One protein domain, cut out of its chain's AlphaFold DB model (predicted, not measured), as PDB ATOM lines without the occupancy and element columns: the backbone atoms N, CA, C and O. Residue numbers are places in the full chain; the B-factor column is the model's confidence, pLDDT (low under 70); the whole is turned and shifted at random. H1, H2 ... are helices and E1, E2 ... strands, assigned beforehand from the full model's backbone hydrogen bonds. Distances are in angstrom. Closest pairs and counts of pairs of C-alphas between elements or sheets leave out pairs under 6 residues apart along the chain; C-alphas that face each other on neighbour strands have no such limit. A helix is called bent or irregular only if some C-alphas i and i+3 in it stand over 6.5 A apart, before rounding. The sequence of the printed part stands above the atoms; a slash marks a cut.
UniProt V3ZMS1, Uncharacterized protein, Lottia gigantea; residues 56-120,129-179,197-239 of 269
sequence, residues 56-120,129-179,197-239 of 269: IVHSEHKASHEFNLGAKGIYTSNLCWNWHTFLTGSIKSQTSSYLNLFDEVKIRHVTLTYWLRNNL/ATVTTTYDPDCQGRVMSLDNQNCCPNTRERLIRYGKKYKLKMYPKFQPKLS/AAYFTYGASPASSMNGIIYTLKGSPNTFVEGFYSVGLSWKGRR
ATOM      1  N   ILE A  56      85.078 139.618 108.609       83.69
ATOM      2  CA  ILE A  56      84.796 138.254 109.025       83.69
ATOM      3  C   ILE A  56      84.929 138.110 110.549       83.69
ATOM      4  O   ILE A  56      85.968 138.434 111.130       83.69
ATOM      5  N   VAL A  57      83.890 137.583 111.195       86.94
ATOM      6  CA  VAL A  57      83.901 137.221 112.617       86.94
ATOM      7  C   VAL A  57      84.224 135.739 112.743       86.94
ATOM      8  O   VAL A  57      83.747 134.925 111.963       86.94
ATOM      9  N   HIS A  58      85.032 135.366 113.727       89.88
ATOM     10  CA  HIS A  58      85.367 133.972 113.996       89.88
ATOM     11  C   HIS A  58      84.750 133.523 115.314       89.88
ATOM     12  O   HIS A  58      84.803 134.260 116.298       89.88
ATOM     13  N   SER A  59      84.234 132.300 115.341       89.31
ATOM     14  CA  SER A  59      83.784 131.643 116.568       89.31
ATOM     15  C   SER A  59      84.326 130.217 116.648       89.31
ATOM     16  O   SER A  59      84.784 129.651 115.645       89.31
ATOM     17  N   GLU A  60      84.316 129.662 117.859       91.38
ATOM     18  CA  GLU A  60      84.633 128.264 118.122       91.38
ATOM     19  C   GLU A  60      83.571 127.669 119.047       91.38
ATOM     20  O   GLU A  60      83.249 128.257 120.079       91.38
ATOM     21  N   HIS A  61      83.026 126.517 118.666       89.88
ATOM     22  CA  HIS A  61      81.927 125.855 119.370       89.88
ATOM     23  C   HIS A  61      82.306 124.423 119.713       89.88
ATOM     24  O   HIS A  61      83.042 123.801 118.946       89.88
ATOM     25  N   LYS A  62      81.827 123.911 120.850       90.44
ATOM     26  CA  LYS A  62      82.239 122.603 121.380       90.44
ATOM     27  C   LYS A  62      81.047 121.704 121.684       90.44
ATOM     28  O   LYS A  62      80.035 122.186 122.188       90.44
ATOM     29  N   ALA A  63      81.216 120.408 121.438       87.00
ATOM     30  CA  ALA A  63      80.304 119.346 121.860       87.00
ATOM     31  C   ALA A  63      81.099 118.191 122.466       87.00
ATOM     32  O   ALA A  63      82.209 117.901 122.014       87.00
ATOM     33  N   SER A  64      80.530 117.534 123.475       85.75
ATOM     34  CA  SER A  64      81.076 116.292 124.017       85.75
ATOM     35  C   SER A  64      81.180 115.225 122.928       85.75
ATOM     36  O   SER A  64      80.409 115.214 121.966       85.75
ATOM     37  N   HIS A  65      82.164 114.341 123.073       87.19
ATOM     38  CA  HIS A  65      82.286 113.160 122.239       87.19
ATOM     39  C   HIS A  65      82.487 111.934 123.117       87.19
ATOM     40  O   HIS A  65      83.377 111.910 123.967       87.19
ATOM     41  N   GLU A  66      81.647 110.932 122.898       85.81
ATOM     42  CA  GLU A  66      81.693 109.673 123.623       85.81
ATOM     43  C   GLU A  66      82.509 108.646 122.842       85.81
ATOM     44  O   GLU A  66      82.278 108.414 121.653       85.81
ATOM     45  N   PHE A  67      83.465 108.032 123.534       87.00
ATOM     46  CA  PHE A  67      84.280 106.945 123.015       87.00
ATOM     47  C   PHE A  67      83.805 105.635 123.634       87.00
ATOM     48  O   PHE A  67      83.788 105.506 124.856       87.00
ATOM     49  N   ASN A  68      83.463 104.654 122.798       85.00
ATOM     50  CA  ASN A  68      83.025 103.342 123.265       85.00
ATOM     51  C   ASN A  68      83.894 102.239 122.655       85.00
ATOM     52  O   ASN A  68      83.645 101.787 121.541       85.00
ATOM     53  N   LEU A  69      84.931 101.815 123.380       81.12
ATOM     54  CA  LEU A  69      85.861 100.777 122.917       81.12
ATOM     55  C   LEU A  69      85.238  99.370 122.892       81.12
ATOM     56  O   LEU A  69      85.798  98.465 122.269       81.12
ATOM     57  N   GLY A  70      84.083  99.182 123.537       80.44
ATOM     58  CA  GLY A  70      83.402  97.896 123.629       80.44
ATOM     59  C   GLY A  70      84.267  96.779 124.231       80.44
ATOM     60  O   GLY A  70      85.375  96.990 124.722       80.44
ATOM     61  N   ALA A  71      83.770  95.545 124.152       81.69
ATOM     62  CA  ALA A  71      84.456  94.373 124.706       81.69
ATOM     63  C   ALA A  71      85.761  94.007 123.971       81.69
ATOM     64  O   ALA A  71      86.613  93.329 124.533       81.69
ATOM     65  N   LYS A  72      85.927  94.453 122.717       83.69
ATOM     66  CA  LYS A  72      87.125  94.187 121.903       83.69
ATOM     67  C   LYS A  72      88.239  95.214 122.111       83.69
ATOM     68  O   LYS A  72      89.310  95.044 121.539       83.69
ATOM     69  N   GLY A  73      87.994  96.281 122.878       86.12
ATOM     70  CA  GLY A  73      88.996  97.323 123.089       86.12
ATOM     71  C   GLY A  73      89.285  98.169 121.841       86.12
ATOM     72  O   GLY A  73      90.345  98.781 121.737       86.12
ATOM     73  N   ILE A  74      88.364  98.190 120.871       89.69
ATOM     74  CA  ILE A  74      88.521  98.887 119.592       89.69
ATOM     75  C   ILE A  74      87.328  99.813 119.387       89.69
ATOM     76  O   ILE A  74      86.188  99.365 119.290       89.69
ATOM     77  N   TYR A  75      87.606 101.105 119.246       91.75
ATOM     78  CA  TYR A  75      86.630 102.101 118.820       91.75
ATOM     79  C   TYR A  75      87.079 102.717 117.506       91.75
ATOM     80  O   TYR A  75      88.174 103.269 117.429       91.75
ATOM     81  N   THR A  76      86.228 102.665 116.486       92.44
ATOM     82  CA  THR A  76      86.535 103.253 115.180       92.44
ATOM     83  C   THR A  76      85.465 104.247 114.783       92.44
ATOM     84  O   THR A  76      84.275 103.969 114.904       92.44
ATOM     85  N   SER A  77      85.893 105.415 114.319       92.06
ATOM     86  CA  SER A  77      84.999 106.495 113.918       92.06
ATOM     87  C   SER A  77      85.687 107.390 112.886       92.06
ATOM     88  O   SER A  77      86.837 107.166 112.500       92.06
ATOM     89  N   ASN A  78      84.973 108.402 112.406       91.25
ATOM     90  CA  ASN A  78      85.513 109.404 111.506       91.25
ATOM     91  C   ASN A  78      85.282 110.818 112.038       91.25
ATOM     92  O   ASN A  78      84.254 111.162 112.613       91.25
ATOM     93  N   LEU A  79      86.283 111.657 111.810       89.94
ATOM     94  CA  LEU A  79      86.193 113.099 111.882       89.94
ATOM     95  C   LEU A  79      85.850 113.579 110.470       89.94
ATOM     96  O   LEU A  79      86.738 113.913 109.687       89.94
ATOM     97  N   CYS A  80      84.562 113.550 110.151       86.31
ATOM     98  CA  CYS A  80      83.968 114.121 108.948       86.31
ATOM     99  C   CYS A  80      83.000 115.236 109.362       86.31
ATOM    100  O   CYS A  80      82.418 115.201 110.449       86.31
ATOM    101  N   TRP A  81      82.828 116.249 108.518       84.75
ATOM    102  CA  TRP A  81      81.821 117.268 108.764       84.75
ATOM    103  C   TRP A  81      80.481 116.902 108.137       84.75
ATOM    104  O   TRP A  81      80.379 116.706 106.928       84.75
ATOM    105  N   ASN A  82      79.422 116.956 108.937       78.88
ATOM    106  CA  ASN A  82      78.057 116.925 108.442       78.88
ATOM    107  C   ASN A  82      77.255 118.065 109.075       78.88
ATOM    108  O   ASN A  82      77.166 118.180 110.295       78.88
ATOM    109  N   TRP A  83      76.658 118.912 108.235       75.31
ATOM    110  CA  TRP A  83      75.834 120.019 108.704       75.31
ATOM    111  C   TRP A  83      74.563 119.559 109.420       75.31
ATOM    112  O   TRP A  83      74.135 120.236 110.349       75.31
ATOM    113  N   HIS A  84      73.993 118.405 109.059       67.38
ATOM    114  CA  HIS A  84      72.803 117.874 109.725       67.38
ATOM    115  C   HIS A  84      73.061 117.615 111.214       67.38
ATOM    116  O   HIS A  84      72.310 118.087 112.064       67.38
ATOM    117  N   THR A  85      74.190 116.982 111.539       64.19
ATOM    118  CA  THR A  85      74.635 116.725 112.919       64.19
ATOM    119  C   THR A  85      74.818 118.020 113.722       64.19
ATOM    120  O   THR A  85      74.698 118.034 114.945       64.19
ATOM    121  N   PHE A  86      75.070 119.138 113.038       62.62
ATOM    122  CA  PHE A  86      75.200 120.461 113.646       62.62
ATOM    123  C   PHE A  86      73.880 121.188 113.870       62.62
ATOM    124  O   PHE A  86      73.819 122.040 114.752       62.62
ATOM    125  N   LEU A  87      72.833 120.852 113.114       63.25
ATOM    126  CA  LEU A  87      71.501 121.453 113.230       63.25
ATOM    127  C   LEU A  87      70.602 120.758 114.255       63.25
ATOM    128  O   LEU A  87      69.472 121.206 114.466       63.25
ATOM    129  N   THR A  88      71.080 119.695 114.896       62.53
ATOM    130  CA  THR A  88      70.285 118.872 115.819       62.53
ATOM    131  C   THR A  88      70.884 118.765 117.223       62.53
ATOM    132  O   THR A  88      70.211 118.281 118.125       62.53
ATOM    133  N   GLY A  89      72.110 119.258 117.450       70.62
ATOM    134  CA  GLY A  89      72.834 119.086 118.717       70.62
ATOM    135  C   GLY A  89      73.126 120.364 119.515       70.62
ATOM    136  O   GLY A  89      72.688 121.470 119.191       70.62
ATOM    137  N   SER A  90      73.959 120.214 120.552       78.94
ATOM    138  CA  SER A  90      74.384 121.302 121.449       78.94
ATOM    139  C   SER A  90      75.053 122.467 120.717       78.94
ATOM    140  O   SER A  90      74.920 123.615 121.139       78.94
ATOM    141  N   ILE A  91      75.711 122.219 119.583       78.88
ATOM    142  CA  ILE A  91      76.351 123.293 118.821       78.88
ATOM    143  C   ILE A  91      75.322 124.171 118.099       78.88
ATOM    144  O   ILE A  91      75.538 125.379 118.043       78.88
ATOM    145  N   LYS A  92      74.167 123.636 117.672       78.31
ATOM    146  CA  LYS A  92      73.063 124.447 117.121       78.31
ATOM    147  C   LYS A  92      72.658 125.549 118.092       78.31
ATOM    148  O   LYS A  92      72.534 126.711 117.713       78.31
ATOM    149  N   SER A  93      72.482 125.186 119.365       80.75
ATOM    150  CA  SER A  93      72.091 126.144 120.401       80.75
ATOM    151  C   SER A  93      73.124 127.271 120.534       80.75
ATOM    152  O   SER A  93      72.753 128.441 120.600       80.75
ATOM    153  N   GLN A  94      74.416 126.937 120.436       83.56
ATOM    154  CA  GLN A  94      75.525 127.891 120.521       83.56
ATOM    155  C   GLN A  94      75.672 128.777 119.270       83.56
ATOM    156  O   GLN A  94      76.200 129.886 119.371       83.56
ATOM    157  N   THR A  95      75.258 128.302 118.089       83.62
ATOM    158  CA  THR A  95      75.394 129.020 116.805       83.62
ATOM    159  C   THR A  95      74.128 129.753 116.370       83.62
ATOM    160  O   THR A  95      74.217 130.636 115.520       83.62
ATOM    161  N   SER A  96      72.973 129.448 116.967       81.00
ATOM    162  CA  SER A  96      71.654 130.014 116.633       81.00
ATOM    163  C   SER A  96      71.659 131.541 116.482       81.00
ATOM    164  O   SER A  96      71.238 132.083 115.463       81.00
ATOM    165  N   SER A  97      72.233 132.249 117.455       81.19
ATOM    166  CA  SER A  97      72.322 133.713 117.429       81.19
ATOM    167  C   SER A  97      73.191 134.231 116.280       81.19
ATOM    168  O   SER A  97      72.917 135.293 115.735       81.19
ATOM    169  N   TYR A  98      74.229 133.489 115.885       83.50
ATOM    170  CA  TYR A  98      75.092 133.866 114.766       83.50
ATOM    171  C   TYR A  98      74.388 133.663 113.422       83.50
ATOM    172  O   TYR A  98      74.477 134.538 112.567       83.50
ATOM    173  N   LEU A  99      73.633 132.571 113.262       80.38
ATOM    174  CA  LEU A  99      72.834 132.317 112.055       80.38
ATOM    175  C   LEU A  99      71.791 133.419 111.803       80.38
ATOM    176  O   LEU A  99      71.510 133.747 110.657       80.38
ATOM    177  N   ASN A 100      71.264 134.036 112.862       78.19
ATOM    178  CA  ASN A 100      70.321 135.152 112.738       78.19
ATOM    179  C   ASN A 100      70.999 136.494 112.426       78.19
ATOM    180  O   ASN A 100      70.366 137.387 111.873       78.19
ATOM    181  N   LEU A 101      72.269 136.659 112.801       80.94
ATOM    182  CA  LEU A 101      72.993 137.927 112.670       80.94
ATOM    183  C   LEU A 101      73.789 138.047 111.368       80.94
ATOM    184  O   LEU A 101      74.030 139.170 110.913       80.94
ATOM    185  N   PHE A 102      74.234 136.923 110.806       84.56
ATOM    186  CA  PHE A 102      75.135 136.893 109.658       84.56
ATOM    187  C   PHE A 102      74.490 136.255 108.429       84.56
ATOM    188  O   PHE A 102      73.702 135.324 108.560       84.56
ATOM    189  N   ASP A 103      74.858 136.741 107.243       83.62
ATOM    190  CA  ASP A 103      74.367 136.216 105.964       83.62
ATOM    191  C   ASP A 103      75.059 134.924 105.574       83.62
ATOM    192  O   ASP A 103      74.433 134.043 105.012       83.62
ATOM    193  N   GLU A 104      76.351 134.790 105.865       86.38
ATOM    194  CA  GLU A 104      77.138 133.661 105.390       86.38
ATOM    195  C   GLU A 104      78.006 133.073 106.497       86.38
ATOM    196  O   GLU A 104      78.631 133.780 107.298       86.38
ATOM    197  N   VAL A 105      78.118 131.748 106.478       87.88
ATOM    198  CA  VAL A 105      78.958 130.961 107.374       87.88
ATOM    199  C   VAL A 105      79.928 130.090 106.582       87.88
ATOM    200  O   VAL A 105      79.600 129.518 105.545       87.88
ATOM    201  N   LYS A 106      81.155 129.967 107.081       88.00
ATOM    202  CA  LYS A 106      82.181 129.073 106.541       88.00
ATOM    203  C   LYS A 106      82.843 128.288 107.655       88.00
ATOM    204  O   LYS A 106      83.272 128.852 108.664       88.00
ATOM    205  N   ILE A 107      83.026 126.992 107.434       89.06
ATOM    206  CA  ILE A 107      83.809 126.157 108.343       89.06
ATOM    207  C   ILE A 107      85.286 126.341 108.039       89.06
ATOM    208  O   ILE A 107      85.741 126.169 106.910       89.06
ATOM    209  N   ARG A 108      86.047 126.687 109.074       91.12
ATOM    210  CA  ARG A 108      87.506 126.765 109.004       91.12
ATOM    211  C   ARG A 108      88.140 125.430 109.313       91.12
ATOM    212  O   ARG A 108      89.114 125.087 108.669       91.12
ATOM    213  N   HIS A 109      87.665 124.738 110.338       92.50
ATOM    214  CA  HIS A 109      88.223 123.462 110.767       92.50
ATOM    215  C   HIS A 109      87.287 122.762 111.742       92.50
ATOM    216  O   HIS A 109      86.510 123.412 112.443       92.50
ATOM    217  N   VAL A 110      87.459 121.450 111.834       91.81
ATOM    218  CA  VAL A 110      86.870 120.586 112.857       91.81
ATOM    219  C   VAL A 110      88.028 119.951 113.606       91.81
ATOM    220  O   VAL A 110      89.022 119.552 112.999       91.81
ATOM    221  N   THR A 111      87.969 119.939 114.928       94.56
ATOM    222  CA  THR A 111      89.036 119.406 115.771       94.56
ATOM    223  C   THR A 111      88.460 118.431 116.777       94.56
ATOM    224  O   THR A 111      87.589 118.801 117.551       94.56
ATOM    225  N   LEU A 112      88.975 117.208 116.810       94.69
ATOM    226  CA  LEU A 112      88.754 116.284 117.913       94.69
ATOM    227  C   LEU A 112      89.895 116.444 118.913       94.69
ATOM    228  O   LEU A 112      91.061 116.259 118.561       94.69
ATOM    229  N   THR A 113      89.572 116.798 120.155       95.31
ATOM    230  CA  THR A 113      90.536 116.778 121.262       95.31
ATOM    231  C   THR A 113      90.207 115.611 122.173       95.31
ATOM    232  O   THR A 113      89.078 115.527 122.644       95.31
ATOM    233  N   TYR A 114      91.185 114.751 122.450       94.25
ATOM    234  CA  TYR A 114      90.991 113.547 123.259       94.25
ATOM    235  C   TYR A 114      92.180 113.270 124.184       94.25
ATOM    236  O   TYR A 114      93.297 113.738 123.941       94.25
ATOM    237  N   TRP A 115      91.935 112.544 125.272       92.12
ATOM    238  CA  TRP A 115      92.949 112.111 126.235       92.12
ATOM    239  C   TRP A 115      92.508 110.842 126.967       92.12
ATOM    240  O   TRP A 115      91.319 110.549 127.066       92.12
ATOM    241  N   LEU A 116      93.479 110.107 127.509       88.69
ATOM    242  CA  LEU A 116      93.200 109.019 128.443       88.69
ATOM    243  C   LEU A 116      92.869 109.598 129.817       88.69
ATOM    244  O   LEU A 116      93.641 110.405 130.355       88.69
ATOM    245  N   ARG A 117      91.748 109.164 130.392       81.88
ATOM    246  CA  ARG A 117      91.397 109.473 131.776       81.88
ATOM    247  C   ARG A 117      92.229 108.584 132.696       81.88
ATOM    248  O   ARG A 117      92.276 107.370 132.518       81.88
ATOM    249  N   ASN A 118      92.901 109.192 133.671       67.69
ATOM    250  CA  ASN A 118      93.591 108.431 134.705       67.69
ATOM    251  C   ASN A 118      92.564 108.034 135.772       67.69
ATOM    252  O   ASN A 118      92.173 108.866 136.591       67.69
ATOM    253  N   ASN A 119      92.086 106.794 135.727       60.03
ATOM    254  CA  ASN A 119      91.302 106.250 136.825       60.03
ATOM    255  C   ASN A 119      92.295 105.696 137.845       60.03
ATOM    256  O   ASN A 119      92.864 104.627 137.637       60.03
ATOM    257  N   LEU A 120      92.486 106.464 138.923       51.38
ATOM    258  CA  LEU A 120      93.416 106.255 140.043       51.38
ATOM    259  C   LEU A 120      93.410 104.843 140.662       51.38
ATOM    260  O   LEU A 120      94.262 104.563 141.496       51.38
ATOM    261  N   ALA A 129      97.496 102.086 125.013       88.31
ATOM    262  CA  ALA A 129      96.497 102.473 124.021       88.31
ATOM    263  C   ALA A 129      97.118 103.242 122.839       88.31
ATOM    264  O   ALA A 129      97.942 104.148 123.033       88.31
ATOM    265  N   THR A 130      96.683 102.929 121.620       92.50
ATOM    266  CA  THR A 130      97.107 103.585 120.378       92.50
ATOM    267  C   THR A 130      95.938 104.260 119.668       92.50
ATOM    268  O   THR A 130      94.776 103.876 119.811       92.50
ATOM    269  N   VAL A 131      96.253 105.317 118.915       94.56
ATOM    270  CA  VAL A 131      95.374 105.853 117.873       94.56
ATOM    271  C   VAL A 131      96.012 105.621 116.527       94.56
ATOM    272  O   VAL A 131      97.088 106.158 116.262       94.56
ATOM    273  N   THR A 132      95.294 104.927 115.663       95.62
ATOM    274  CA  THR A 132      95.564 104.888 114.231       95.62
ATOM    275  C   THR A 132      94.715 105.949 113.555       95.62
ATOM    276  O   THR A 132      93.538 106.094 113.870       95.62
ATOM    277  N   THR A 133      95.309 106.737 112.665       95.50
ATOM    278  CA  THR A 133      94.606 107.768 111.899       95.50
ATOM    279  C   THR A 133      94.948 107.691 110.430       95.50
ATOM    280  O   THR A 133      96.118 107.557 110.071       95.50
ATOM    281  N   THR A 134      93.935 107.873 109.594       95.00
ATOM    282  CA  THR A 134      94.052 107.843 108.139       95.00
ATOM    283  C   THR A 134      93.237 108.993 107.570       95.00
ATOM    284  O   THR A 134      92.055 109.143 107.875       95.00
ATOM    285  N   TYR A 135      93.867 109.839 106.758       92.50
ATOM    286  CA  TYR A 135      93.131 110.837 105.988       92.50
ATOM    287  C   TYR A 135      92.532 110.175 104.751       92.50
ATOM    288  O   TYR A 135      93.261 109.547 103.984       92.50
ATOM    289  N   ASP A 136      91.235 110.366 104.553       89.06
ATOM    290  CA  ASP A 136      90.502 109.862 103.400       89.06
ATOM    291  C   ASP A 136      89.843 111.053 102.674       89.06
ATOM    292  O   ASP A 136      89.012 111.753 103.273       89.06
ATOM    293  N   PRO A 137      90.236 111.353 101.419       86.38
ATOM    294  CA  PRO A 137      89.651 112.447 100.646       86.38
ATOM    295  C   PRO A 137      88.172 112.223 100.303       86.38
ATOM    296  O   PRO A 137      87.478 113.216 100.074       86.38
ATOM    297  N   ASP A 138      87.701 110.972 100.355       83.25
ATOM    298  CA  ASP A 138      86.354 110.538  99.972       83.25
ATOM    299  C   ASP A 138      85.618 109.829 101.123       83.25
ATOM    300  O   ASP A 138      84.681 109.055 100.910       83.25
ATOM    301  N   CYS A 139      86.009 110.144 102.363       82.56
ATOM    302  CA  CYS A 139      85.423 109.590 103.577       82.56
ATOM    303  C   CYS A 139      83.895 109.680 103.574       82.56
ATOM    304  O   CYS A 139      83.240 108.703 103.906       82.56
ATOM    305  N   GLN A 140      83.304 110.831 103.224       78.69
ATOM    306  CA  GLN A 140      81.849 111.075 103.194       78.69
ATOM    307  C   GLN A 140      81.076 110.563 104.434       78.69
ATOM    308  O   GLN A 140      79.883 110.275 104.360       78.69
ATOM    309  N   GLY A 141      81.734 110.456 105.596       79.62
ATOM    310  CA  GLY A 141      81.145 109.905 106.825       79.62
ATOM    311  C   GLY A 141      81.212 108.377 106.958       79.62
ATOM    312  O   GLY A 141      80.650 107.828 107.903       79.62
ATOM    313  N   ARG A 142      81.916 107.684 106.059       83.50
ATOM    314  CA  ARG A 142      82.225 106.251 106.134       83.50
ATOM    315  C   ARG A 142      83.253 105.974 107.226       83.50
ATOM    316  O   ARG A 142      84.053 106.827 107.611       83.50
ATOM    317  N   VAL A 143      83.231 104.746 107.722       86.94
ATOM    318  CA  VAL A 143      84.208 104.222 108.676       86.94
ATOM    319  C   VAL A 143      84.910 103.037 108.014       86.94
ATOM    320  O   VAL A 143      84.277 102.279 107.283       86.94
ATOM    321  N   MET A 144      86.212 102.888 108.246       86.31
ATOM    322  CA  MET A 144      87.000 101.742 107.778       86.31
ATOM    323  C   MET A 144      87.406 100.870 108.961       86.31
ATOM    324  O   MET A 144      87.646 101.404 110.037       86.31
ATOM    325  N   SER A 145      87.548  99.558 108.768       89.62
ATOM    326  CA  SER A 145      88.169  98.687 109.775       89.62
ATOM    327  C   SER A 145      89.633  99.076 110.026       89.62
ATOM    328  O   SER A 145      90.255  99.760 109.208       89.62
ATOM    329  N   LEU A 146      90.194  98.633 111.156       89.38
ATOM    330  CA  LEU A 146      91.601  98.872 111.489       89.38
ATOM    331  C   LEU A 146      92.545  98.281 110.431       89.38
ATOM    332  O   LEU A 146      93.497  98.943 110.030       89.38
ATOM    333  N   ASP A 147      92.251  97.081 109.932       90.38
ATOM    334  CA  ASP A 147      93.077  96.423 108.915       90.38
ATOM    335  C   ASP A 147      93.080  97.217 107.604       90.38
ATOM    336  O   ASP A 147      94.142  97.518 107.061       90.38
ATOM    337  N   ASN A 148      91.907  97.682 107.158       90.69
ATOM    338  CA  ASN A 148      91.795  98.515 105.958       90.69
ATOM    339  C   ASN A 148      92.506  99.863 106.128       90.69
ATOM    340  O   ASN A 148      93.120 100.365 105.185       90.69
ATOM    341  N   GLN A 149      92.458 100.448 107.330       91.56
ATOM    342  CA  GLN A 149      93.244 101.643 107.637       91.56
ATOM    343  C   GLN A 149      94.736 101.349 107.518       91.56
ATOM    344  O   GLN A 149      95.441 102.110 106.864       91.56
ATOM    345  N   ASN A 150      95.228 100.246 108.077       90.38
ATOM    346  CA  ASN A 150      96.650  99.901 108.022       90.38
ATOM    347  C   ASN A 150      97.157  99.648 106.591       90.38
ATOM    348  O   ASN A 150      98.325  99.906 106.311       90.38
ATOM    349  N   CYS A 151      96.286  99.229 105.668       90.38
ATOM    350  CA  CYS A 151      96.618  99.119 104.243       90.38
ATOM    351  C   CYS A 151      96.743 100.475 103.526       90.38
ATOM    352  O   CYS A 151      97.290 100.540 102.425       90.38
ATOM    353  N   CYS A 152      96.234 101.564 104.108       89.00
ATOM    354  CA  CYS A 152      96.307 102.881 103.485       89.00
ATOM    355  C   CYS A 152      97.707 103.501 103.668       89.00
ATOM    356  O   CYS A 152      98.210 103.582 104.790       89.00
ATOM    357  N   PRO A 153      98.317 104.056 102.604       85.75
ATOM    358  CA  PRO A 153      99.703 104.537 102.644       85.75
ATOM    359  C   PRO A 153      99.919 105.756 103.558       85.75
ATOM    360  O   PRO A 153     101.033 106.012 104.003       85.75
ATOM    361  N   ASN A 154      98.863 106.519 103.857       88.00
ATOM    362  CA  ASN A 154      98.930 107.721 104.698       88.00
ATOM    363  C   ASN A 154      98.599 107.461 106.174       88.00
ATOM    364  O   ASN A 154      98.426 108.413 106.944       88.00
ATOM    365  N   THR A 155      98.475 106.198 106.565       93.19
ATOM    366  CA  THR A 155      98.079 105.828 107.919       93.19
ATOM    367  C   THR A 155      99.199 106.071 108.911       93.19
ATOM    368  O   THR A 155     100.370 105.796 108.659       93.19
ATOM    369  N   ARG A 156      98.832 106.638 110.058       94.00
ATOM    370  CA  ARG A 156      99.753 106.949 111.148       94.00
ATOM    371  C   ARG A 156      99.214 106.384 112.439       94.00
ATOM    372  O   ARG A 156      98.107 106.740 112.844       94.00
ATOM    373  N   GLU A 157     100.029 105.585 113.104       93.62
ATOM    374  CA  GLU A 157      99.759 105.107 114.450       93.62
ATOM    375  C   GLU A 157     100.523 105.938 115.484       93.62
ATOM    376  O   GLU A 157     101.650 106.393 115.263       93.62
ATOM    377  N   ARG A 158      99.887 106.176 116.631       92.69
ATOM    378  CA  ARG A 158     100.482 106.908 117.742       92.69
ATOM    379  C   ARG A 158     100.065 106.324 119.083       92.69
ATOM    380  O   ARG A 158      98.880 106.241 119.384       92.69
ATOM    381  N   LEU A 159     101.047 106.072 119.941       91.81
ATOM    382  CA  LEU A 159     100.829 105.731 121.349       91.81
ATOM    383  C   LEU A 159     100.257 106.929 122.122       91.81
ATOM    384  O   LEU A 159     100.799 108.044 122.074       91.81
ATOM    385  N   ILE A 160      99.179 106.695 122.865       90.06
ATOM    386  CA  ILE A 160      98.517 107.685 123.716       90.06
ATOM    387  C   ILE A 160      99.027 107.514 125.137       90.06
ATOM    388  O   ILE A 160      99.116 106.404 125.634       90.06
ATOM    389  N   ARG A 161      99.321 108.618 125.819       85.75
ATOM    390  CA  ARG A 161      99.828 108.625 127.201       85.75
ATOM    391  C   ARG A 161      98.817 109.277 128.134       85.75
ATOM    392  O   ARG A 161      98.171 110.249 127.735       85.75
ATOM    393  N   TYR A 162      98.741 108.788 129.369       83.94
ATOM    394  CA  TYR A 162      97.925 109.383 130.427       83.94
ATOM    395  C   TYR A 162      98.317 110.838 130.702       83.94
ATOM    396  O   TYR A 162      99.478 111.226 130.565       83.94
ATOM    397  N   GLY A 163      97.323 111.668 131.033       78.62
ATOM    398  CA  GLY A 163      97.512 113.089 131.347       78.62
ATOM    399  C   GLY A 163      97.857 113.987 130.151       78.62
ATOM    400  O   GLY A 163      97.899 115.210 130.297       78.62
ATOM    401  N   LYS A 164      98.065 113.427 128.950       88.62
ATOM    402  CA  LYS A 164      98.371 114.194 127.738       88.62
ATOM    403  C   LYS A 164      97.152 114.302 126.827       88.62
ATOM    404  O   LYS A 164      96.528 113.305 126.481       88.62
ATOM    405  N   LYS A 165      96.859 115.529 126.386       93.31
ATOM    406  CA  LYS A 165      95.823 115.807 125.384       93.31
ATOM    407  C   LYS A 165      96.387 115.713 123.972       93.31
ATOM    408  O   LYS A 165      97.453 116.257 123.676       93.31
ATOM    409  N   TYR A 166      95.627 115.072 123.102       94.75
ATOM    410  CA  TYR A 166      95.903 114.900 121.686       94.75
ATOM    411  C   TYR A 166      94.834 115.632 120.879       94.75
ATOM    412  O   TYR A 166      93.712 115.828 121.346       94.75
ATOM    413  N   LYS A 167      95.207 116.105 119.689       95.50
ATOM    414  CA  LYS A 167      94.329 116.878 118.808       95.50
ATOM    415  C   LYS A 167      94.428 116.340 117.391       95.50
ATOM    416  O   LYS A 167      95.526 116.293 116.841       95.50
ATOM    417  N   LEU A 168      93.286 116.006 116.804       94.62
ATOM    418  CA  LEU A 168      93.138 115.726 115.380       94.62
ATOM    419  C   LEU A 168      92.375 116.876 114.760       94.62
ATOM    420  O   LEU A 168      91.281 117.199 115.206       94.62
ATOM    421  N   LYS A 169      92.976 117.526 113.766       94.81
ATOM    422  CA  LYS A 169      92.408 118.706 113.122       94.81
ATOM    423  C   LYS A 169      92.215 118.435 111.642       94.81
ATOM    424  O   LYS A 169      93.162 118.086 110.947       94.81
ATOM    425  N   MET A 170      90.998 118.663 111.179       92.31
ATOM    426  CA  MET A 170      90.568 118.456 109.810       92.31
ATOM    427  C   MET A 170      90.046 119.770 109.223       92.31
ATOM    428  O   MET A 170      89.471 120.604 109.928       92.31
ATOM    429  N   TYR A 171      90.244 119.946 107.919       92.62
ATOM    430  CA  TYR A 171      89.717 121.056 107.133       92.62
ATOM    431  C   TYR A 171      88.676 120.506 106.147       92.62
ATOM    432  O   TYR A 171      89.068 119.924 105.132       92.62
ATOM    433  N   PRO A 172      87.370 120.652 106.440       89.31
ATOM    434  CA  PRO A 172      86.307 120.120 105.594       89.31
ATOM    435  C   PRO A 172      86.326 120.697 104.184       89.31
ATOM    436  O   PRO A 172      86.484 121.908 103.983       89.31
ATOM    437  N   LYS A 173      86.137 119.807 103.217       87.62
ATOM    438  CA  LYS A 173      85.999 120.106 101.799       87.62
ATOM    439  C   LYS A 173      84.654 119.601 101.314       87.62
ATOM    440  O   LYS A 173      84.253 118.489 101.635       87.62
ATOM    441  N   PHE A 174      83.971 120.422 100.537       82.25
ATOM    442  CA  PHE A 174      82.640 120.155 100.018       82.25
ATOM    443  C   PHE A 174      82.715 120.107  98.504       82.25
ATOM    444  O   PHE A 174      83.397 120.933  97.889       82.25
ATOM    445  N   GLN A 175      82.013 119.149  97.913       74.56
ATOM    446  CA  GLN A 175      81.828 119.116  96.475       74.56
ATOM    447  C   GLN A 175      80.562 119.909  96.132       74.56
ATOM    448  O   GLN A 175      79.513 119.658  96.734       74.56
ATOM    449  N   PRO A 176      80.631 120.889  95.217       63.50
ATOM    450  CA  PRO A 176      79.428 121.538  94.719       63.50
ATOM    451  C   PRO A 176      78.553 120.493  94.012       63.50
ATOM    452  O   PRO A 176      79.031 119.761  93.149       63.50
ATOM    453  N   LYS A 177      77.270 120.403  94.382       59.03
ATOM    454  CA  LYS A 177      76.303 119.582  93.643       59.03
ATOM    455  C   LYS A 177      75.943 120.329  92.360       59.03
ATOM    456  O   LYS A 177      75.284 121.360  92.430       59.03
ATOM    457  N   LEU A 178      76.409 119.834  91.215       51.97
ATOM    458  CA  LEU A 178      76.209 120.488  89.916       51.97
ATOM    459  C   LEU A 178      74.915 120.062  89.193       51.97
ATOM    460  O   LEU A 178      74.632 120.589  88.124       51.97
ATOM    461  N   SER A 179      74.095 119.160  89.748       46.50
ATOM    462  CA  SER A 179      72.779 118.835  89.176       46.50
ATOM    463  C   SER A 179      71.789 118.272  90.205       46.50
ATOM    464  O   SER A 179      72.173 117.817  91.284       46.50
ATOM    465  N   ALA A 197      73.563 131.482 105.439       79.38
ATOM    466  CA  ALA A 197      72.959 131.137 106.711       79.38
ATOM    467  C   ALA A 197      71.441 130.879 106.579       79.38
ATOM    468  O   ALA A 197      70.865 130.134 107.373       79.38
ATOM    469  N   ALA A 198      70.776 131.451 105.564       73.69
ATOM    470  CA  ALA A 198      69.346 131.265 105.302       73.69
ATOM    471  C   ALA A 198      69.060 129.821 104.898       73.69
ATOM    472  O   ALA A 198      68.030 129.265 105.276       73.69
ATOM    473  N   TYR A 199      70.027 129.175 104.241       73.06
ATOM    474  CA  TYR A 199      69.964 127.773 103.843       73.06
ATOM    475  C   TYR A 199      69.646 126.840 105.028       73.06
ATOM    476  O   TYR A 199      68.948 125.845 104.869       73.06
ATOM    477  N   PHE A 200      70.080 127.194 106.242       71.75
ATOM    478  CA  PHE A 200      69.802 126.424 107.461       71.75
ATOM    479  C   PHE A 200      68.434 126.710 108.089       71.75
ATOM    480  O   PHE A 200      67.977 125.942 108.932       71.75
ATOM    481  N   THR A 201      67.795 127.820 107.717       63.22
ATOM    482  CA  THR A 201      66.537 128.278 108.329       63.22
ATOM    483  C   THR A 201      65.321 127.622 107.671       63.22
ATOM    484  O   THR A 201      64.317 127.386 108.330       63.22
ATOM    485  N   TYR A 202      65.440 127.250 106.393       59.34
ATOM    486  CA  TYR A 202      64.371 126.639 105.590       59.34
ATOM    487  C   TYR A 202      64.390 125.101 105.568       59.34
ATOM    488  O   TYR A 202      63.766 124.484 104.711       59.34
ATOM    489  N   GLY A 203      65.136 124.459 106.471       56.50
ATOM    490  CA  GLY A 203      65.195 122.994 106.548       56.50
ATOM    491  C   GLY A 203      65.967 122.311 105.410       56.50
ATOM    492  O   GLY A 203      65.943 121.085 105.314       56.50
ATOM    493  N   ALA A 204      66.687 123.059 104.565       57.78
ATOM    494  CA  ALA A 204      67.538 122.458 103.546       57.78
ATOM    495  C   ALA A 204      68.733 121.744 104.201       57.78
ATOM    496  O   ALA A 204      69.385 122.279 105.097       57.78
ATOM    497  N   SER A 205      69.033 120.524 103.743       59.50
ATOM    498  CA  SER A 205      70.159 119.726 104.240       59.50
ATOM    499  C   SER A 205      71.408 120.013 103.400       59.50
ATOM    500  O   SER A 205      71.460 119.623 102.226       59.50
ATOM    501  N   PRO A 206      72.416 120.733 103.926       63.69
ATOM    502  CA  PRO A 206      73.630 121.000 103.173       63.69
ATOM    503  C   PRO A 206      74.475 119.731 103.071       63.69
ATOM    504  O   PRO A 206      74.414 118.847 103.925       63.69
ATOM    505  N   ALA A 207      75.292 119.655 102.022       66.50
ATOM    506  CA  ALA A 207      76.147 118.499 101.780       66.50
ATOM    507  C   ALA A 207      77.108 118.242 102.956       66.50
ATOM    508  O   ALA A 207      77.634 119.178 103.562       66.50
ATOM    509  N   SER A 208      77.363 116.969 103.259       75.94
ATOM    510  CA  SER A 208      78.487 116.561 104.101       75.94
ATOM    511  C   SER A 208      79.815 116.895 103.417       75.94
ATOM    512  O   SER A 208      79.881 117.116 102.202       75.94
ATOM    513  N   SER A 209      80.892 116.962 104.198       83.94
ATOM    514  CA  SER A 209      82.221 117.036 103.610       83.94
ATOM    515  C   SER A 209      82.562 115.732 102.904       83.94
ATOM    516  O   SER A 209      82.226 114.646 103.371       83.94
ATOM    517  N   MET A 210      83.266 115.860 101.786       84.94
ATOM    518  CA  MET A 210      83.790 114.731 101.024       84.94
ATOM    519  C   MET A 210      84.893 114.031 101.798       84.94
ATOM    520  O   MET A 210      84.891 112.815 101.925       84.94
ATOM    521  N   ASN A 211      85.797 114.818 102.370       89.00
ATOM    522  CA  ASN A 211      86.942 114.298 103.084       89.00
ATOM    523  C   ASN A 211      86.627 114.015 104.553       89.00
ATOM    524  O   ASN A 211      85.635 114.493 105.110       89.00
ATOM    525  N   GLY A 212      87.529 113.278 105.195       91.50
ATOM    526  CA  GLY A 212      87.491 112.969 106.617       91.50
ATOM    527  C   GLY A 212      88.845 112.490 107.126       91.50
ATOM    528  O   GLY A 212      89.753 112.178 106.357       91.50
ATOM    529  N   ILE A 213      88.990 112.450 108.448       93.44
ATOM    530  CA  ILE A 213      90.047 111.667 109.095       93.44
ATOM    531  C   ILE A 213      89.367 110.498 109.781       93.44
ATOM    532  O   ILE A 213      88.622 110.700 110.736       93.44
ATOM    533  N   ILE A 214      89.631 109.289 109.317       94.25
ATOM    534  CA  ILE A 214      89.206 108.083 110.014       94.25
ATOM    535  C   ILE A 214      90.214 107.830 111.129       94.25
ATOM    536  O   ILE A 214      91.421 108.003 110.937       94.25
ATOM    537  N   TYR A 215      89.717 107.493 112.312       94.38
ATOM    538  CA  TYR A 215      90.561 107.193 113.453       94.38
ATOM    539  C   TYR A 215      90.058 105.963 114.200       94.38
ATOM    540  O   TYR A 215      88.858 105.780 114.413       94.38
ATOM    541  N   THR A 216      91.010 105.146 114.632       94.69
ATOM    542  CA  THR A 216      90.783 103.963 115.454       94.69
ATOM    543  C   THR A 216      91.534 104.111 116.755       94.69
ATOM    544  O   THR A 216      92.741 104.328 116.751       94.69
ATOM    545  N   LEU A 217      90.826 103.974 117.864       92.50
ATOM    546  CA  LEU A 217      91.393 103.803 119.191       92.50
ATOM    547  C   LEU A 217      91.477 102.309 119.481       92.50
ATOM    548  O   LEU A 217      90.451 101.629 119.453       92.50
ATOM    549  N   LYS A 218      92.680 101.820 119.777       91.25
ATOM    550  CA  LYS A 218      92.920 100.458 120.253       91.25
ATOM    551  C   LYS A 218      93.497 100.523 121.661       91.25
ATOM    552  O   LYS A 218      94.409 101.300 121.924       91.25
ATOM    553  N   GLY A 219      92.969  99.721 122.568       87.50
ATOM    554  CA  GLY A 219      93.474  99.581 123.928       87.50
ATOM    555  C   GLY A 219      92.762  98.445 124.645       87.50
ATOM    556  O   GLY A 219      91.957  97.735 124.054       87.50
ATOM    557  N   SER A 220      93.014  98.282 125.940       82.69
ATOM    558  CA  SER A 220      92.223  97.351 126.747       82.69
ATOM    559  C   SER A 220      90.752  97.804 126.816       82.69
ATOM    560  O   SER A 220      90.508  99.017 126.823       82.69
ATOM    561  N   PRO A 221      89.772  96.886 126.941       77.94
ATOM    562  CA  PRO A 221      88.352  97.230 127.095       77.94
ATOM    563  C   PRO A 221      88.056  98.228 128.227       77.94
ATOM    564  O   PRO A 221      87.126  99.020 128.123       77.94
ATOM    565  N   ASN A 222      88.892  98.256 129.270       77.00
ATOM    566  CA  ASN A 222      88.758  99.169 130.412       77.00
ATOM    567  C   ASN A 222      89.494 100.509 130.217       77.00
ATOM    568  O   ASN A 222      89.703 101.262 131.171       77.00
ATOM    569  N   THR A 223      89.935 100.815 128.996       78.56
ATOM    570  CA  THR A 223      90.600 102.083 128.686       78.56
ATOM    571  C   THR A 223      89.559 103.188 128.544       78.56
ATOM    572  O   THR A 223      88.806 103.235 127.574       78.56
ATOM    573  N   PHE A 224      89.554 104.125 129.490       83.81
ATOM    574  CA  PHE A 224      88.651 105.271 129.459       83.81
ATOM    575  C   PHE A 224      89.266 106.427 128.668       83.81
ATOM    576  O   PHE A 224      90.270 107.025 129.073       83.81
ATOM    577  N   VAL A 225      88.643 106.752 127.537       87.56
ATOM    578  CA  VAL A 225      89.020 107.882 126.683       87.56
ATOM    579  C   VAL A 225      87.961 108.967 126.816       87.56
ATOM    580  O   VAL A 225      86.771 108.706 126.679       87.56
ATOM    581  N   GLU A 226      88.399 110.196 127.059       90.12
ATOM    582  CA  GLU A 226      87.534 111.371 127.082       90.12
ATOM    583  C   GLU A 226      87.897 112.315 125.944       90.12
ATOM    584  O   GLU A 226      89.051 112.391 125.510       90.12
ATOM    585  N   GLY A 227      86.917 113.087 125.483       92.19
ATOM    586  CA  GLY A 227      87.174 114.126 124.505       92.19
ATOM    587  C   GLY A 227      85.955 114.937 124.113       92.19
ATOM    588  O   GLY A 227      84.840 114.760 124.601       92.19
ATOM    589  N   PHE A 228      86.210 115.892 123.231       91.75
ATOM    590  CA  PHE A 228      85.199 116.772 122.673       91.75
ATOM    591  C   PHE A 228      85.580 117.161 121.248       91.75
ATOM    592  O   PHE A 228      86.767 117.297 120.914       91.75
ATOM    593  N   TYR A 229      84.566 117.404 120.427       90.44
ATOM    594  CA  TYR A 229      84.742 118.081 119.153       90.44
ATOM    595  C   TYR A 229      84.717 119.591 119.356       90.44
ATOM    596  O   TYR A 229      83.943 120.112 120.163       90.44
ATOM    597  N   SER A 230      85.543 120.306 118.599       91.38
ATOM    598  CA  SER A 230      85.433 121.744 118.410       91.38
ATOM    599  C   SER A 230      85.367 122.112 116.936       91.38
ATOM    600  O   SER A 230      85.936 121.443 116.071       91.38
ATOM    601  N   VAL A 231      84.655 123.194 116.649       91.00
ATOM    602  CA  VAL A 231      84.450 123.684 115.288       91.00
ATOM    603  C   VAL A 231      84.771 125.146 115.218       91.00
ATOM    604  O   VAL A 231      84.122 125.961 115.870       91.00
ATOM    605  N   GLY A 232      85.730 125.478 114.365       91.81
ATOM    606  CA  GLY A 232      86.014 126.853 114.011       91.81
ATOM    607  C   GLY A 232      85.106 127.308 112.878       91.81
ATOM    608  O   GLY A 232      85.270 126.853 111.746       91.81
ATOM    609  N   LEU A 233      84.225 128.267 113.150       90.94
ATOM    610  CA  LEU A 233      83.387 128.916 112.143       90.94
ATOM    611  C   LEU A 233      83.909 130.321 111.823       90.94
ATOM    612  O   LEU A 233      84.674 130.925 112.588       90.94
ATOM    613  N   SER A 234      83.557 130.800 110.637       91.19
ATOM    614  CA  SER A 234      83.710 132.184 110.194       91.19
ATOM    615  C   SER A 234      82.376 132.695 109.697       91.19
ATOM    616  O   SER A 234      81.666 131.957 109.026       91.19
ATOM    617  N   TRP A 235      82.094 133.956 109.973       88.62
ATOM    618  CA  TRP A 235      80.827 134.607 109.686       88.62
ATOM    619  C   TRP A 235      81.090 135.894 108.917       88.62
ATOM    620  O   TRP A 235      81.991 136.649 109.298       88.62
ATOM    621  N   LYS A 236      80.346 136.147 107.840       86.94
ATOM    622  CA  LYS A 236      80.430 137.392 107.060       86.94
ATOM    623  C   LYS A 236      79.049 137.810 106.559       86.94
ATOM    624  O   LYS A 236      78.141 136.991 106.550       86.94
ATOM    625  N   GLY A 237      78.937 139.077 106.154       77.06
ATOM    626  CA  GLY A 237      77.664 139.706 105.785       77.06
ATOM    627  C   GLY A 237      76.800 139.906 107.026       77.06
ATOM    628  O   GLY A 237      76.605 138.977 107.800       77.06
ATOM    629  N   ARG A 238      76.385 141.139 107.312       71.88
ATOM    630  CA  ARG A 238      75.488 141.415 108.437       71.88
ATOM    631  C   ARG A 238      74.079 141.475 107.867       71.88
ATOM    632  O   ARG A 238      73.836 142.310 107.001       71.88
ATOM    633  N   ARG A 239      73.158 140.710 108.453       68.56
ATOM    634  CA  ARG A 239      71.730 140.826 108.144       68.56
ATOM    635  C   ARG A 239      71.205 142.173 108.618       68.56
ATOM    636  O   ARG A 239      70.984 142.389 109.813       68.56
TER     637      ARG A 239
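What this domain is: This is residues 56 to 120, 129 to 179 and 197 to 239 of the 269 residues of an uncharacterized protein of Lottia gigantea (UniProt V3ZMS1). Two sheets of four strands are stacked partly face to face as a sandwich: the longer sheet, E1 E8 E3 E6, reaches well past the smaller one, E2 E7 E4 E5. H2 packs on the longer sheet, chiefly on E1 and E8, where that sheet reaches past the end of the smaller one and on the same face as it, with the short H4 next to residues 99 to 100 of H2, and H3 packs on the smaller sheet. The strands form a jelly roll, one long hairpin wound over both sheets, pairing E1 with E8, E2 with E7, E3 with E6 and E4 with E5. The 159 printed residues, with four named helices and eight named strands in the order E1 E2 H1 H2 E3 E4 H3 E5 E6 H4 E7 E8, are of the mixed class; both sheets are antiparallel. The whole is compact, with a radius of gyration of the C-alphas of 17.1 A and spans of 51 by 40 by 25 A.

Where its parts are: In the longer sheet, E1 is residues 57 to 66, 29.7 A long, from C-alpha 57 at (83.901, 137.221, 112.617); E8 is 225 to 238, 40.5 A, ending at C-alpha 238 at (75.488, 141.415, 108.437); E3 is 102 to 116, 38.2 A, and bends by 55 degrees at residue 105; E6 is 165 to 170. In the other sheet, E2 is 74 to 80, E7 212 to 218, E4 130 to 136 and E5 156 to 159. H1 is 83 to 87, H2 90 to 101, 18.9 A, H3 146 to 150 and H4 197 to 200.

How they stand to each other: E8 has E1 on one side, N 61 to O 231 at 3.1 A, and E3 on the other, N 111 to O 230 at 2.8 A; E6 follows E3, N 112 to O 168 at 2.8 A. This sheet is twisted. The sheets' facing parts are 11.3 A apart, centre to centre; the closest C-alphas of E2 and E6 are those of Leu 79 and Met 170, 7.2 A. In the second sheet N 77 and O 215 are 3.0 A apart across E2 and E7, N 132 and O 216 2.8 A across E7 and E4, and N 131 and O 158 2.8 A across E4 and E5. H2 is on one face of the longer sheet, two layers, a helix on a sheet; its closest C-alphas to E1 are Ile 91 and His 61, 6.2 A. H2 is irregular: C-alphas 94 and 97 are 7.3 A apart. H4 only grazes that sheet with residues 197 to 199, and only just touches H2, with 3 pairs of C-alphas within 8 A, by residues 99 to 100 of H2 alone; the closest C-alphas are those of Leu 99 and Ala 197, 5.5 A. H1 is close to H2 but not clearly touching, C-alphas of Phe 86 and Lys 92 5.7 A apart. H3 is on the second sheet at a height of 8.1 A, only just over E7, with 3 of its C-alphas falling on it. Every O i to N i+4 pair is within hydrogen-bond range in H1 and H3, and 6 of 8 are in H2; H4 is too short for one.

The domain as a whole: The two C-alphas farthest apart are those of Leu 120 and Ser 179, 56.3 A. Residues 121 to 128 are not printed, a gap of 16.7 A between C-alphas 120 and 129, and neither are 180 to 196, a gap of 21.4 A between C-alphas 179 and 197. Of the links printed whole, H4 to E7 is long. Mean pLDDT of the printed part is 83.7; residues 84 to 88, 118 to 120, 176 to 179, 201 to 207 and 239 are under 70.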